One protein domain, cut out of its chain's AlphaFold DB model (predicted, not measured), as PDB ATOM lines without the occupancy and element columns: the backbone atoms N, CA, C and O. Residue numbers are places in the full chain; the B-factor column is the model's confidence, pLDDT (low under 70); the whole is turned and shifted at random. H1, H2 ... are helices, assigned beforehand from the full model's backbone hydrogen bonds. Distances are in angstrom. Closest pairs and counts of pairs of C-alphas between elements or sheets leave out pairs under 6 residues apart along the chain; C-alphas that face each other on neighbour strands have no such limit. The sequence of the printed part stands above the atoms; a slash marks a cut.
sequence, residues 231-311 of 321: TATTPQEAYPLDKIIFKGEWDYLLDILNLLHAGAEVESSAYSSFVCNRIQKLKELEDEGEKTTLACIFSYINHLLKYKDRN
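AT A GLANCE: This is residues 231 to 311 of the 321 residues of an uncharacterized protein of Vitis vinifera (UniProt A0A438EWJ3). The long helix H4 has H3 folded back alongside it as a hairpin, and the short H2 packs on H4 at a tilt. One-turn H1 lies off to one side, and residues 233 to 239 before it stick out. The printed part has 81 residues, with H1, H2, H3 and H4 in that order and no named strand. It is all helix and compact, radius of gyration of the C-alphas 13.5 A, spanning 41 by 37 by 22 A.

IN THESE COORDINATES: H1, residues 241 to 244, begins at C-alpha 241 (3.429, -33.844, 16.939) and is 5.1 A long. H2 is residues 255 to 261, 10.1 A, and H3 residues 273 to 282, 14.5 A. H4, residues 288 to 311, 34.7 A, ends at C-alpha 311 (-8.349, -55.145, 21.601).

HOW THE PARTS SIT: H1 is apart from H2, H3 and H4. H2 touches H4 at residues 292 to 299 alone, closest C-alphas Leu 257 and Ala 295, 5.7 A, a steep tilt of 38 degrees, opposite ways. H3 touches H4 at residues 291 to 302 alone, closest C-alphas Val 275 and Phe 298, 6.2 A, a shallow tilt of 5 degrees, opposite ways. Every O i to N i+4 pair is within hydrogen-bond range in H2 and H4, 5 of 6 in H3; H1 is too short for one.

THE WHOLE: The C-alphas farthest apart, Thr 231 and Ala 264, are 41.5 A apart. The printed part has no cut; the link H2 to H3 is long. Residues 263 to 269 have pLDDT under 70.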
ATOM      1  N   THR A 231       7.324 -31.615   3.142       87.31
ATOM      2  CA  THR A 231       8.166 -30.422   2.984       87.31
ATOM      3  C   THR A 231       9.211 -30.272   4.086       87.31
ATOM      4  O   THR A 231      10.074 -29.392   4.005       87.31
ATOM      5  N   ALA A 232       9.171 -31.138   5.103       87.25
ATOM      6  CA  ALA A 232      10.109 -31.101   6.212       87.25
ATOM      7  C   ALA A 232      11.543 -31.346   5.723       87.25
ATOM      8  O   ALA A 232      11.880 -32.397   5.181       87.25
ATOM      9  N   THR A 233      12.414 -30.361   5.944       87.62
ATOM     10  CA  THR A 233      13.844 -30.474   5.606       87.62
ATOM     11  C   THR A 233      14.627 -31.166   6.725       87.62
ATOM     12  O   THR A 233      15.722 -31.684   6.499       87.62
ATOM     13  N   THR A 234      14.065 -31.211   7.938       89.00
ATOM     14  CA  THR A 234      14.668 -31.866   9.099       89.00
ATOM     15  C   THR A 234      13.920 -33.159   9.461       89.00
ATOM     16  O   THR A 234      12.690 -33.206   9.398       89.00
ATOM     17  N   PRO A 235      14.622 -34.225   9.898       86.31
ATOM     18  CA  PRO A 235      13.971 -35.472  10.312       86.31
ATOM     19  C   PRO A 235      13.025 -35.322  11.514       86.31
ATOM     20  O   PRO A 235      12.126 -36.138  11.690       86.31
ATOM     21  N   GLN A 236      13.239 -34.302  12.349       83.19
ATOM     22  CA  GLN A 236      12.433 -34.028  13.542       83.19
ATOM     23  C   GLN A 236      11.047 -33.475  13.178       83.19
ATOM     24  O   GLN A 236      10.068 -33.784  13.848       83.19
ATOM     25  N   GLU A 237      10.953 -32.712  12.088       85.50
ATOM     26  CA  GLU A 237       9.710 -32.082  11.622       85.50
ATOM     27  C   GLU A 237       8.923 -32.959  10.642       85.50
ATOM     28  O   GLU A 237       7.773 -32.654  10.332       85.50
ATOM     29  N   ALA A 238       9.509 -34.073  10.182       88.75
ATOM     30  CA  ALA A 238       8.862 -35.008   9.263       88.75
ATOM     31  C   ALA A 238       7.524 -35.537   9.806       88.75
ATOM     32  O   ALA A 238       6.599 -35.795   9.037       88.75
ATOM     33  N   TYR A 239       7.405 -35.650  11.132       90.25
ATOM     34  CA  TYR A 239       6.194 -36.068  11.833       90.25
ATOM     35  C   TYR A 239       5.774 -35.015  12.864       90.25
ATOM     36  O   TYR A 239       6.149 -35.115  14.036       90.25
ATOM     37  N   PRO A 240       4.986 -34.003  12.462       90.00
ATOM     38  CA  PRO A 240       4.557 -32.951  13.375       90.00
ATOM     39  C   PRO A 240       3.686 -33.506  14.508       90.00
ATOM     40  O   PRO A 240       2.613 -34.063  14.264       90.00
ATOM     41  N   LEU A 241       4.115 -33.307  15.758       87.81
ATOM     42  CA  LEU A 241       3.429 -33.844  16.939       87.81
ATOM     43  C   LEU A 241       1.995 -33.321  17.079       87.81
ATOM     44  O   LEU A 241       1.104 -34.106  17.379       87.81
ATOM     45  N   ASP A 242       1.748 -32.049  16.757       86.62
ATOM     46  CA  ASP A 242       0.411 -31.429  16.759       86.62
ATOM     47  C   ASP A 242      -0.589 -32.103  15.802       86.62
ATOM     48  O   ASP A 242      -1.803 -31.966  15.972       86.62
ATOM     49  N   LYS A 243      -0.089 -32.787  14.762       86.31
ATOM     50  CA  LYS A 243      -0.912 -33.540  13.803       86.31
ATOM     51  C   LYS A 243      -1.152 -34.985  14.263       86.31
ATOM     52  O   LYS A 243      -2.071 -35.621  13.753       86.31
ATOM     53  N   ILE A 244      -0.336 -35.503  15.185       88.56
ATOM     54  CA  ILE A 244      -0.438 -36.867  15.730       88.56
ATOM     55  C   ILE A 244      -1.252 -36.871  17.028       88.56
ATOM     56  O   ILE A 244      -2.129 -37.713  17.195       88.56
ATOM     57  N   ILE A 245      -0.960 -35.931  17.927       89.38
ATOM     58  CA  ILE A 245      -1.640 -35.720  19.206       89.38
ATOM     59  C   ILE A 245      -2.342 -34.369  19.120       89.38
ATOM     60  O   ILE A 245      -1.699 -33.324  18.968       89.38
ATOM     61  N   PHE A 246      -3.669 -34.372  19.207       87.69
ATOM     62  CA  PHE A 246      -4.434 -33.142  19.047       87.69
ATOM     63  C   PHE A 246      -4.211 -32.198  20.226       87.69
ATOM     64  O   PHE A 246      -4.068 -32.628  21.365       87.69
ATOM     65  N   LYS A 247      -4.268 -30.884  19.975       86.06
ATOM     66  CA  LYS A 247      -4.019 -29.839  20.990       86.06
ATOM     67  C   LYS A 247      -4.825 -30.011  22.287       86.06
ATOM     68  O   LYS A 247      -4.296 -29.738  23.352       86.06
ATOM     69  N   GLY A 248      -6.063 -30.502  22.208       84.50
ATOM     70  CA  GLY A 248      -6.900 -30.759  23.388       84.50
ATOM     71  C   GLY A 248      -6.568 -32.046  24.157       84.50
ATOM     72  O   GLY A 248      -7.097 -32.246  25.242       84.50
ATOM     73  N   GLU A 249      -5.735 -32.931  23.608       86.25
ATOM     74  CA  GLU A 249      -5.336 -34.192  24.247       86.25
ATOM     75  C   GLU A 249      -4.103 -34.024  25.138       86.25
ATOM     76  O   GLU A 249      -3.938 -34.781  26.091       86.25
ATOM     77  N   TRP A 250      -3.271 -33.012  24.876       85.94
ATOM     78  CA  TRP A 250      -2.040 -32.753  25.630       85.94
ATOM     79  C   TRP A 250      -2.286 -32.563  27.128       85.94
ATOM     80  O   TRP A 250      -1.530 -33.099  27.935       85.94
ATOM     81  N   ASP A 251      -3.377 -31.893  27.500       86.38
ATOM     82  CA  ASP A 251      -3.734 -31.642  28.902       86.38
ATOM     83  C   ASP A 251      -3.988 -32.939  29.695       86.38
ATOM     84  O   ASP A 251      -3.781 -32.990  30.907       86.38
ATOM     85  N   TYR A 252      -4.408 -34.013  29.018       84.56
ATOM     86  CA  TYR A 252      -4.709 -35.304  29.643       84.56
ATOM     87  C   TYR A 252      -3.487 -36.226  29.756       84.56
ATOM     88  O   TYR A 252      -3.554 -37.237  30.454       84.56
ATOM     89  N   LEU A 253      -2.374 -35.886  29.101       85.94
ATOM     90  CA  LEU A 253      -1.171 -36.724  28.983       85.94
ATOM     91  C   LEU A 253      -0.059 -36.342  29.975       85.94
ATOM     92  O   LEU A 253       1.087 -36.767  29.841       85.94
ATOM     93  N   LEU A 254      -0.389 -35.546  30.993       85.06
ATOM     94  CA  LEU A 254       0.558 -35.034  31.991       85.06
ATOM     95  C   LEU A 254       0.801 -35.994  33.171       85.06
ATOM     96  O   LEU A 254       1.449 -35.622  34.147       85.06
ATOM     97  N   ASP A 255       0.295 -37.227  33.124       84.62
ATOM     98  CA  ASP A 255       0.395 -38.212  34.211       84.62
ATOM     99  C   ASP A 255       1.854 -38.526  34.597       84.62
ATOM    100  O   ASP A 255       2.214 -38.447  35.771       84.62
ATOM    101  N   ILE A 256       2.716 -38.799  33.614       83.56
ATOM    102  CA  ILE A 256       4.138 -39.107  33.833       83.56
ATOM    103  C   ILE A 256       4.888 -37.885  34.366       83.56
ATOM    104  O   ILE A 256       5.739 -38.016  35.246       83.56
ATOM    105  N   LEU A 257       4.562 -36.694  33.864       83.75
ATOM    106  CA  LEU A 257       5.173 -35.446  34.317       83.75
ATOM    107  C   LEU A 257       4.811 -35.146  35.777       83.75
ATOM    108  O   LEU A 257       5.684 -34.821  36.580       83.75
ATOM    109  N   ASN A 258       3.545 -35.338  36.147       85.12
ATOM    110  CA  ASN A 258       3.089 -35.189  37.526       85.12
ATOM    111  C   ASN A 258       3.775 -36.193  38.463       85.12
ATOM    112  O   ASN A 258       4.193 -35.818  39.558       85.12
ATOM    113  N   LEU A 259       3.951 -37.447  38.030       81.75
ATOM    114  CA  LEU A 259       4.690 -38.464  38.789       81.75
ATOM    115  C   LEU A 259       6.165 -38.087  38.980       81.75
ATOM    116  O   LEU A 259       6.724 -38.299  40.056       81.75
ATOM    117  N   LEU A 260       6.781 -37.497  37.955       79.69
ATOM    118  CA  LEU A 260       8.166 -37.047  37.993       79.69
ATOM    119  C   LEU A 260       8.365 -35.900  38.990       79.69
ATOM    120  O   LEU A 260       9.299 -35.944  39.789       79.69
ATOM    121  N   HIS A 261       7.462 -34.915  38.987       79.81
ATOM    122  CA  HIS A 261       7.457 -33.816  39.955       79.81
ATOM    123  C   HIS A 261       7.150 -34.285  41.382       79.81
ATOM    124  O   HIS A 261       7.702 -33.744  42.337       79.81
ATOM    125  N   ALA A 262       6.309 -35.312  41.536       78.44
ATOM    126  CA  ALA A 262       5.988 -35.906  42.831       78.44
ATOM    127  C   ALA A 262       7.126 -36.771  43.412       78.44
ATOM    128  O   ALA A 262       7.029 -37.206  44.558       78.44
ATOM    129  N   GLY A 263       8.187 -37.049  42.643       66.06
ATOM    130  CA  GLY A 263       9.318 -37.873  43.080       66.06
ATOM    131  C   GLY A 263       8.966 -39.343  43.337       66.06
ATOM    132  O   GLY A 263       9.772 -40.069  43.917       66.06
ATOM    133  N   ALA A 264       7.782 -39.791  42.915       67.81
ATOM    134  CA  ALA A 264       7.321 -41.157  43.113       67.81
ATOM    135  C   ALA A 264       8.033 -42.117  42.146       67.81
ATOM    136  O   ALA A 264       8.246 -41.805  40.970       67.81
ATOM    137  N   GLU A 265       8.406 -43.303  42.630       64.88
ATOM    138  CA  GLU A 265       8.883 -44.367  41.751       64.88
ATOM    139  C   GLU A 265       7.729 -44.872  40.884       64.88
ATOM    140  O   GLU A 265       6.638 -45.178  41.364       64.88
ATOM    141  N   VAL A 266       7.976 -44.933  39.579       64.62
ATOM    142  CA  VAL A 266       6.995 -45.420  38.613       64.62
ATOM    143  C   VAL A 266       6.887 -46.929  38.780       64.62
ATOM    144  O   VAL A 266       7.827 -47.657  38.458       64.62
ATOM    145  N   GLU A 267       5.750 -47.406  39.286       64.25
ATOM    146  CA  GLU A 267       5.527 -48.841  39.430       64.25
ATOM    147  C   GLU A 267       5.575 -49.540  38.063       64.25
ATOM    148  O   GLU A 267       4.853 -49.184  37.126       64.25
ATOM    149  N   SER A 268       6.372 -50.610  37.969       62.91
ATOM    150  CA  SER A 268       6.485 -51.447  36.762       62.91
ATOM    151  C   SER A 268       5.182 -52.176  36.388       62.91
ATOM    152  O   SER A 268       5.130 -52.839  35.355       62.91
ATOM    153  N   SER A 269       4.152 -52.090  37.234       65.25
ATOM    154  CA  SER A 269       2.811 -52.647  37.039       65.25
ATOM    155  C   SER A 269       1.911 -51.742  36.179       65.25
ATOM    156  O   SER A 269       1.042 -52.239  35.464       65.25
ATOM    157  N   ALA A 270       2.108 -50.418  36.232       72.31
ATOM    158  CA  ALA A 270       1.196 -49.428  35.648       72.31
ATOM    159  C   ALA A 270       1.607 -48.959  34.239       72.31
ATOM    160  O   ALA A 270       0.758 -48.498  33.456       72.31
ATOM    161  N   TYR A 271       2.897 -49.096  33.920       79.81
ATOM    162  CA  TYR A 271       3.526 -48.665  32.674       79.81
ATOM    163  C   TYR A 271       4.337 -49.804  32.048       79.81
ATOM    164  O   TYR A 271       4.902 -50.648  32.740       79.81
ATOM    165  N   SER A 272       4.407 -49.823  30.717       82.56
ATOM    166  CA  SER A 272       5.232 -50.793  29.991       82.56
ATOM    167  C   SER A 272       6.721 -50.625  30.320       82.56
ATOM    168  O   SER A 272       7.201 -49.506  30.506       82.56
ATOM    169  N   SER A 273       7.483 -51.723  30.292       82.62
ATOM    170  CA  SER A 273       8.937 -51.722  30.514       82.62
ATOM    171  C   SER A 273       9.686 -50.747  29.596       82.62
ATOM    172  O   SER A 273      10.665 -50.128  30.011       82.62
ATOM    173  N   PHE A 274       9.193 -50.551  28.367       84.31
ATOM    174  CA  PHE A 274       9.724 -49.557  27.434       84.31
ATOM    175  C   PHE A 274       9.637 -48.131  27.993       84.31
ATOM    176  O   PHE A 274      10.608 -47.379  27.915       84.31
ATOM    177  N   VAL A 275       8.494 -47.773  28.577       84.81
ATOM    178  CA  VAL A 275       8.246 -46.446  29.149       84.81
ATOM    179  C   VAL A 275       9.073 -46.262  30.422       84.81
ATOM    180  O   VAL A 275       9.776 -45.263  30.538       84.81
ATOM    181  N   CYS A 276       9.108 -47.255  31.317       82.56
ATOM    182  CA  CYS A 276       9.896 -47.190  32.555       82.56
ATOM    183  C   CYS A 276      11.391 -46.924  32.296       82.56
ATOM    184  O   CYS A 276      11.984 -46.044  32.920       82.56
ATOM    185  N   ASN A 277      11.985 -47.610  31.312       84.62
ATOM    186  CA  ASN A 277      13.390 -47.414  30.931       84.62
ATOM    187  C   ASN A 277      13.669 -46.017  30.352       84.62
ATOM    188  O   ASN A 277      14.789 -45.515  30.428       84.62
ATOM    189  N   ARG A 278      12.669 -45.384  29.727       84.19
ATOM    190  CA  ARG A 278      12.802 -44.052  29.120       84.19
ATOM    191  C   ARG A 278      12.514 -42.923  30.102       84.19
ATOM    192  O   ARG A 278      13.149 -41.881  29.990       84.19
ATOM    193  N   ILE A 279      11.670 -43.149  31.106       83.75
ATOM    194  CA  ILE A 279      11.444 -42.197  32.203       83.75
ATOM    195  C   ILE A 279      12.729 -41.955  33.005       83.75
ATOM    196  O   ILE A 279      12.989 -40.829  33.418       83.75
ATOM    197  N   GLN A 280      13.577 -42.972  33.180       80.81
ATOM    198  CA  GLN A 280      14.887 -42.781  33.815       80.81
ATOM    199  C   GLN A 280      15.758 -41.781  33.040       80.81
ATOM    200  O   GLN A 280      16.337 -40.890  33.645       80.81
ATOM    201  N   LYS A 281      15.748 -41.845  31.703       82.12
ATOM    202  CA  LYS A 281      16.460 -40.884  30.842       82.12
ATOM    203  C   LYS A 281      15.833 -39.489  30.851       82.12
ATOM    204  O   LYS A 281      16.538 -38.511  30.658       82.12
ATOM    205  N   LEU A 282      14.526 -39.380  31.108       82.44
ATOM    206  CA  LEU A 282      13.869 -38.079  31.297       82.44
ATOM    207  C   LEU A 282      14.317 -37.359  32.569       82.44
ATOM    208  O   LEU A 282      14.277 -36.134  32.606       82.44
ATOM    209  N   LYS A 283      14.745 -38.093  33.605       79.12
ATOM    210  CA  LYS A 283      15.307 -37.485  34.823       79.12
ATOM    211  C   LYS A 283      16.650 -36.797  34.565       79.12
ATOM    212  O   LYS A 283      17.013 -35.912  35.327       79.12
ATOM    213  N   GLU A 284      17.362 -37.207  33.518       81.44
ATOM    214  CA  GLU A 284      18.699 -36.715  33.163       81.44
ATOM    215  C   GLU A 284      18.663 -35.496  32.223       81.44
ATOM    216  O   GLU A 284      19.703 -34.898  31.967       81.44
ATOM    217  N   LEU A 285      17.488 -35.121  31.699       81.31
ATOM    218  CA  LEU A 285      17.329 -33.970  30.805       81.31
ATOM    219  C   LEU A 285      17.187 -32.658  31.591       81.31
ATOM    220  O   LEU A 285      16.368 -32.564  32.507       81.31
ATOM    221  N   GLU A 286      17.966 -31.650  31.191       77.06
ATOM    222  CA  GLU A 286      17.973 -30.308  31.798       77.06
ATOM    223  C   GLU A 286      16.888 -29.379  31.229       77.06
ATOM    224  O   GLU A 286      16.424 -28.488  31.939       77.06
ATOM    225  N   ASP A 287      16.459 -29.578  29.976       87.06
ATOM    226  CA  ASP A 287      15.424 -28.744  29.358       87.06
ATOM    227  C   ASP A 287      14.011 -29.206  29.747       87.06
ATOM    228  O   ASP A 287      13.542 -30.276  29.348       87.06
ATOM    229  N   GLU A 288      13.308 -28.362  30.501       81.62
ATOM    230  CA  GLU A 288      11.933 -28.603  30.938       81.62
ATOM    231  C   GLU A 288      10.937 -28.627  29.762       81.62
ATOM    232  O   GLU A 288       9.955 -29.369  29.802       81.62
ATOM    233  N   GLY A 289      11.193 -27.891  28.673       82.12
ATOM    234  CA  GLY A 289      10.322 -27.885  27.492       82.12
ATOM    235  C   GLY A 289      10.329 -29.230  26.761       82.12
ATOM    236  O   GLY A 289       9.287 -29.862  26.567       82.12
ATOM    237  N   GLU A 290      11.511 -29.732  26.419       83.50
ATOM    238  CA  GLU A 290      11.671 -31.059  25.813       83.50
ATOM    239  C   GLU A 290      11.225 -32.189  26.751       83.50
ATOM    240  O   GLU A 290      10.598 -33.164  26.334       83.50
ATOM    241  N   LYS A 291      11.470 -32.043  28.051       85.69
ATOM    242  CA  LYS A 291      11.048 -33.016  29.060       85.69
ATOM    243  C   LYS A 291       9.529 -33.114  29.179       85.69
ATOM    244  O   LYS A 291       9.008 -34.227  29.269       85.69
ATOM    245  N   THR A 292       8.812 -31.988  29.126       86.00
ATOM    246  CA  THR A 292       7.338 -31.989  29.141       86.00
ATOM    247  C   THR A 292       6.770 -32.670  27.900       86.00
ATOM    248  O   THR A 292       5.930 -33.565  28.014       86.00
ATOM    249  N   THR A 293       7.278 -32.324  26.717       87.44
ATOM    250  CA  THR A 293       6.807 -32.903  25.452       87.44
ATOM    251  C   THR A 293       7.067 -34.408  25.389       87.44
ATOM    252  O   THR A 293       6.160 -35.174  25.059       87.44
ATOM    253  N   LEU A 294       8.254 -34.868  25.791       88.25
ATOM    254  CA  LEU A 294       8.583 -36.294  25.832       88.25
ATOM    255  C   LEU A 294       7.769 -37.068  26.875       88.25
ATOM    256  O   LEU A 294       7.353 -38.196  26.600       88.25
ATOM    257  N   ALA A 295       7.508 -36.486  28.050       87.88
ATOM    258  CA  ALA A 295       6.653 -37.109  29.059       87.88
ATOM    259  C   ALA A 295       5.231 -37.339  28.516       87.88
ATOM    260  O   ALA A 295       4.706 -38.450  28.634       87.88
ATOM    261  N   CYS A 296       4.659 -36.341  27.835       89.38
ATOM    262  CA  CYS A 296       3.357 -36.457  27.177       89.38
ATOM    263  C   CYS A 296       3.354 -37.526  26.073       89.38
ATOM    264  O   CYS A 296       2.421 -38.325  25.978       89.38
ATOM    265  N   ILE A 297       4.420 -37.612  25.268       90.69
ATOM    266  CA  ILE A 297       4.551 -38.647  24.230       90.69
ATOM    267  C   ILE A 297       4.589 -40.049  24.851       90.69
ATOM    268  O   ILE A 297       3.927 -40.964  24.356       90.69
ATOM    269  N   PHE A 298       5.337 -40.255  25.937       89.56
ATOM    270  CA  PHE A 298       5.383 -41.568  26.586       89.56
ATOM    271  C   PHE A 298       4.054 -41.953  27.232       89.56
ATOM    272  O   PHE A 298       3.683 -43.129  27.190       89.56
ATOM    273  N   SER A 299       3.319 -40.974  27.761       89.75
ATOM    274  CA  SER A 299       1.954 -41.174  28.242       89.75
ATOM    275  C   SER A 299       1.046 -41.652  27.109       89.75
ATOM    276  O   SER A 299       0.394 -42.696  27.211       89.75
ATOM    277  N   TYR A 300       1.106 -40.970  25.963       90.69
ATOM    278  CA  TYR A 300       0.338 -41.322  24.773       90.69
ATOM    279  C   TYR A 300       0.661 -42.735  24.269       90.69
ATOM    280  O   TYR A 300      -0.239 -43.542  24.034       90.69
ATOM    281  N   ILE A 301       1.947 -43.093  24.186       90.31
ATOM    282  CA  ILE A 301       2.382 -44.446  23.805       90.31
ATOM    283  C   ILE A 301       1.841 -45.493  24.789       90.31
ATOM    284  O   ILE A 301       1.389 -46.558  24.365       90.31
ATOM    285  N   ASN A 302       1.841 -45.207  26.093       88.75
ATOM    286  CA  ASN A 302       1.282 -46.113  27.094       88.75
ATOM    287  C   ASN A 302      -0.227 -46.328  26.889       88.75
ATOM    288  O   ASN A 302      -0.706 -47.461  26.974       88.75
ATOM    289  N   HIS A 303      -0.974 -45.270  26.561       88.69
ATOM    290  CA  HIS A 303      -2.391 -45.378  26.211       88.69
ATOM    291  C   HIS A 303      -2.617 -46.236  24.962       88.69
ATOM    292  O   HIS A 303      -3.492 -47.106  24.976       88.69
ATOM    293  N   LEU A 304      -1.801 -46.064  23.917       88.69
ATOM    294  CA  LEU A 304      -1.873 -46.886  22.707       88.69
ATOM    295  C   LEU A 304      -1.560 -48.362  22.983       88.69
ATOM    296  O   LEU A 304      -2.245 -49.244  22.462       88.69
ATOM    297  N   LEU A 305      -0.567 -48.650  23.829       88.00
ATOM    298  CA  LEU A 305      -0.241 -50.018  24.237       88.00
ATOM    299  C   LEU A 305      -1.403 -50.663  25.001       88.00
ATOM    300  O   LEU A 305      -1.828 -51.758  24.640       88.00
ATOM    301  N   LYS A 306      -1.987 -49.952  25.975       87.19
ATOM    302  CA  LYS A 306      -3.170 -50.423  26.717       87.19
ATOM    303  C   LYS A 306      -4.369 -50.658  25.798       87.19
ATOM    304  O   LYS A 306      -5.083 -51.649  25.954       87.19
ATOM    305  N   TYR A 307      -4.584 -49.776  24.822       88.00
ATOM    306  CA  TYR A 307      -5.639 -49.933  23.822       88.00
ATOM    307  C   TYR A 307      -5.417 -51.175  22.949       88.00
ATOM    308  O   TYR A 307      -6.338 -51.975  22.768       88.00
ATOM    309  N   LYS A 308      -4.186 -51.378  22.459       86.31
ATOM    310  CA  LYS A 308      -3.803 -52.570  21.694       86.31
ATOM    311  C   LYS A 308      -4.031 -53.843  22.504       86.31
ATOM    312  O   LYS A 308      -4.618 -54.787  21.986       86.31
ATOM    313  N   ASP A 309      -3.574 -53.878  23.752       84.00
ATOM    314  CA  ASP A 309      -3.668 -55.072  24.593       84.00
ATOM    315  C   ASP A 309      -5.127 -55.431  24.887       84.00
ATOM    316  O   ASP A 309      -5.503 -56.598  24.773       84.00
ATOM    317  N   ARG A 310      -5.985 -54.429  25.131       83.75
ATOM    318  CA  ARG A 310      -7.431 -54.643  25.290       83.75
ATOM    319  C   ARG A 310      -8.073 -55.230  24.033       83.75
ATOM    320  O   ARG A 310      -8.815 -56.200  24.126       83.75
ATOM    321  N   ASN A 311      -7.754 -54.690  22.859       76.81
ATOM    322  CA  ASN A 311      -8.349 -55.145  21.601       76.81
ATOM    323  C   ASN A 311      -7.740 -56.459  21.074       76.81
ATOM    324  O   ASN A 311      -8.351 -57.133  20.249       76.81
TER     325      ASN A 311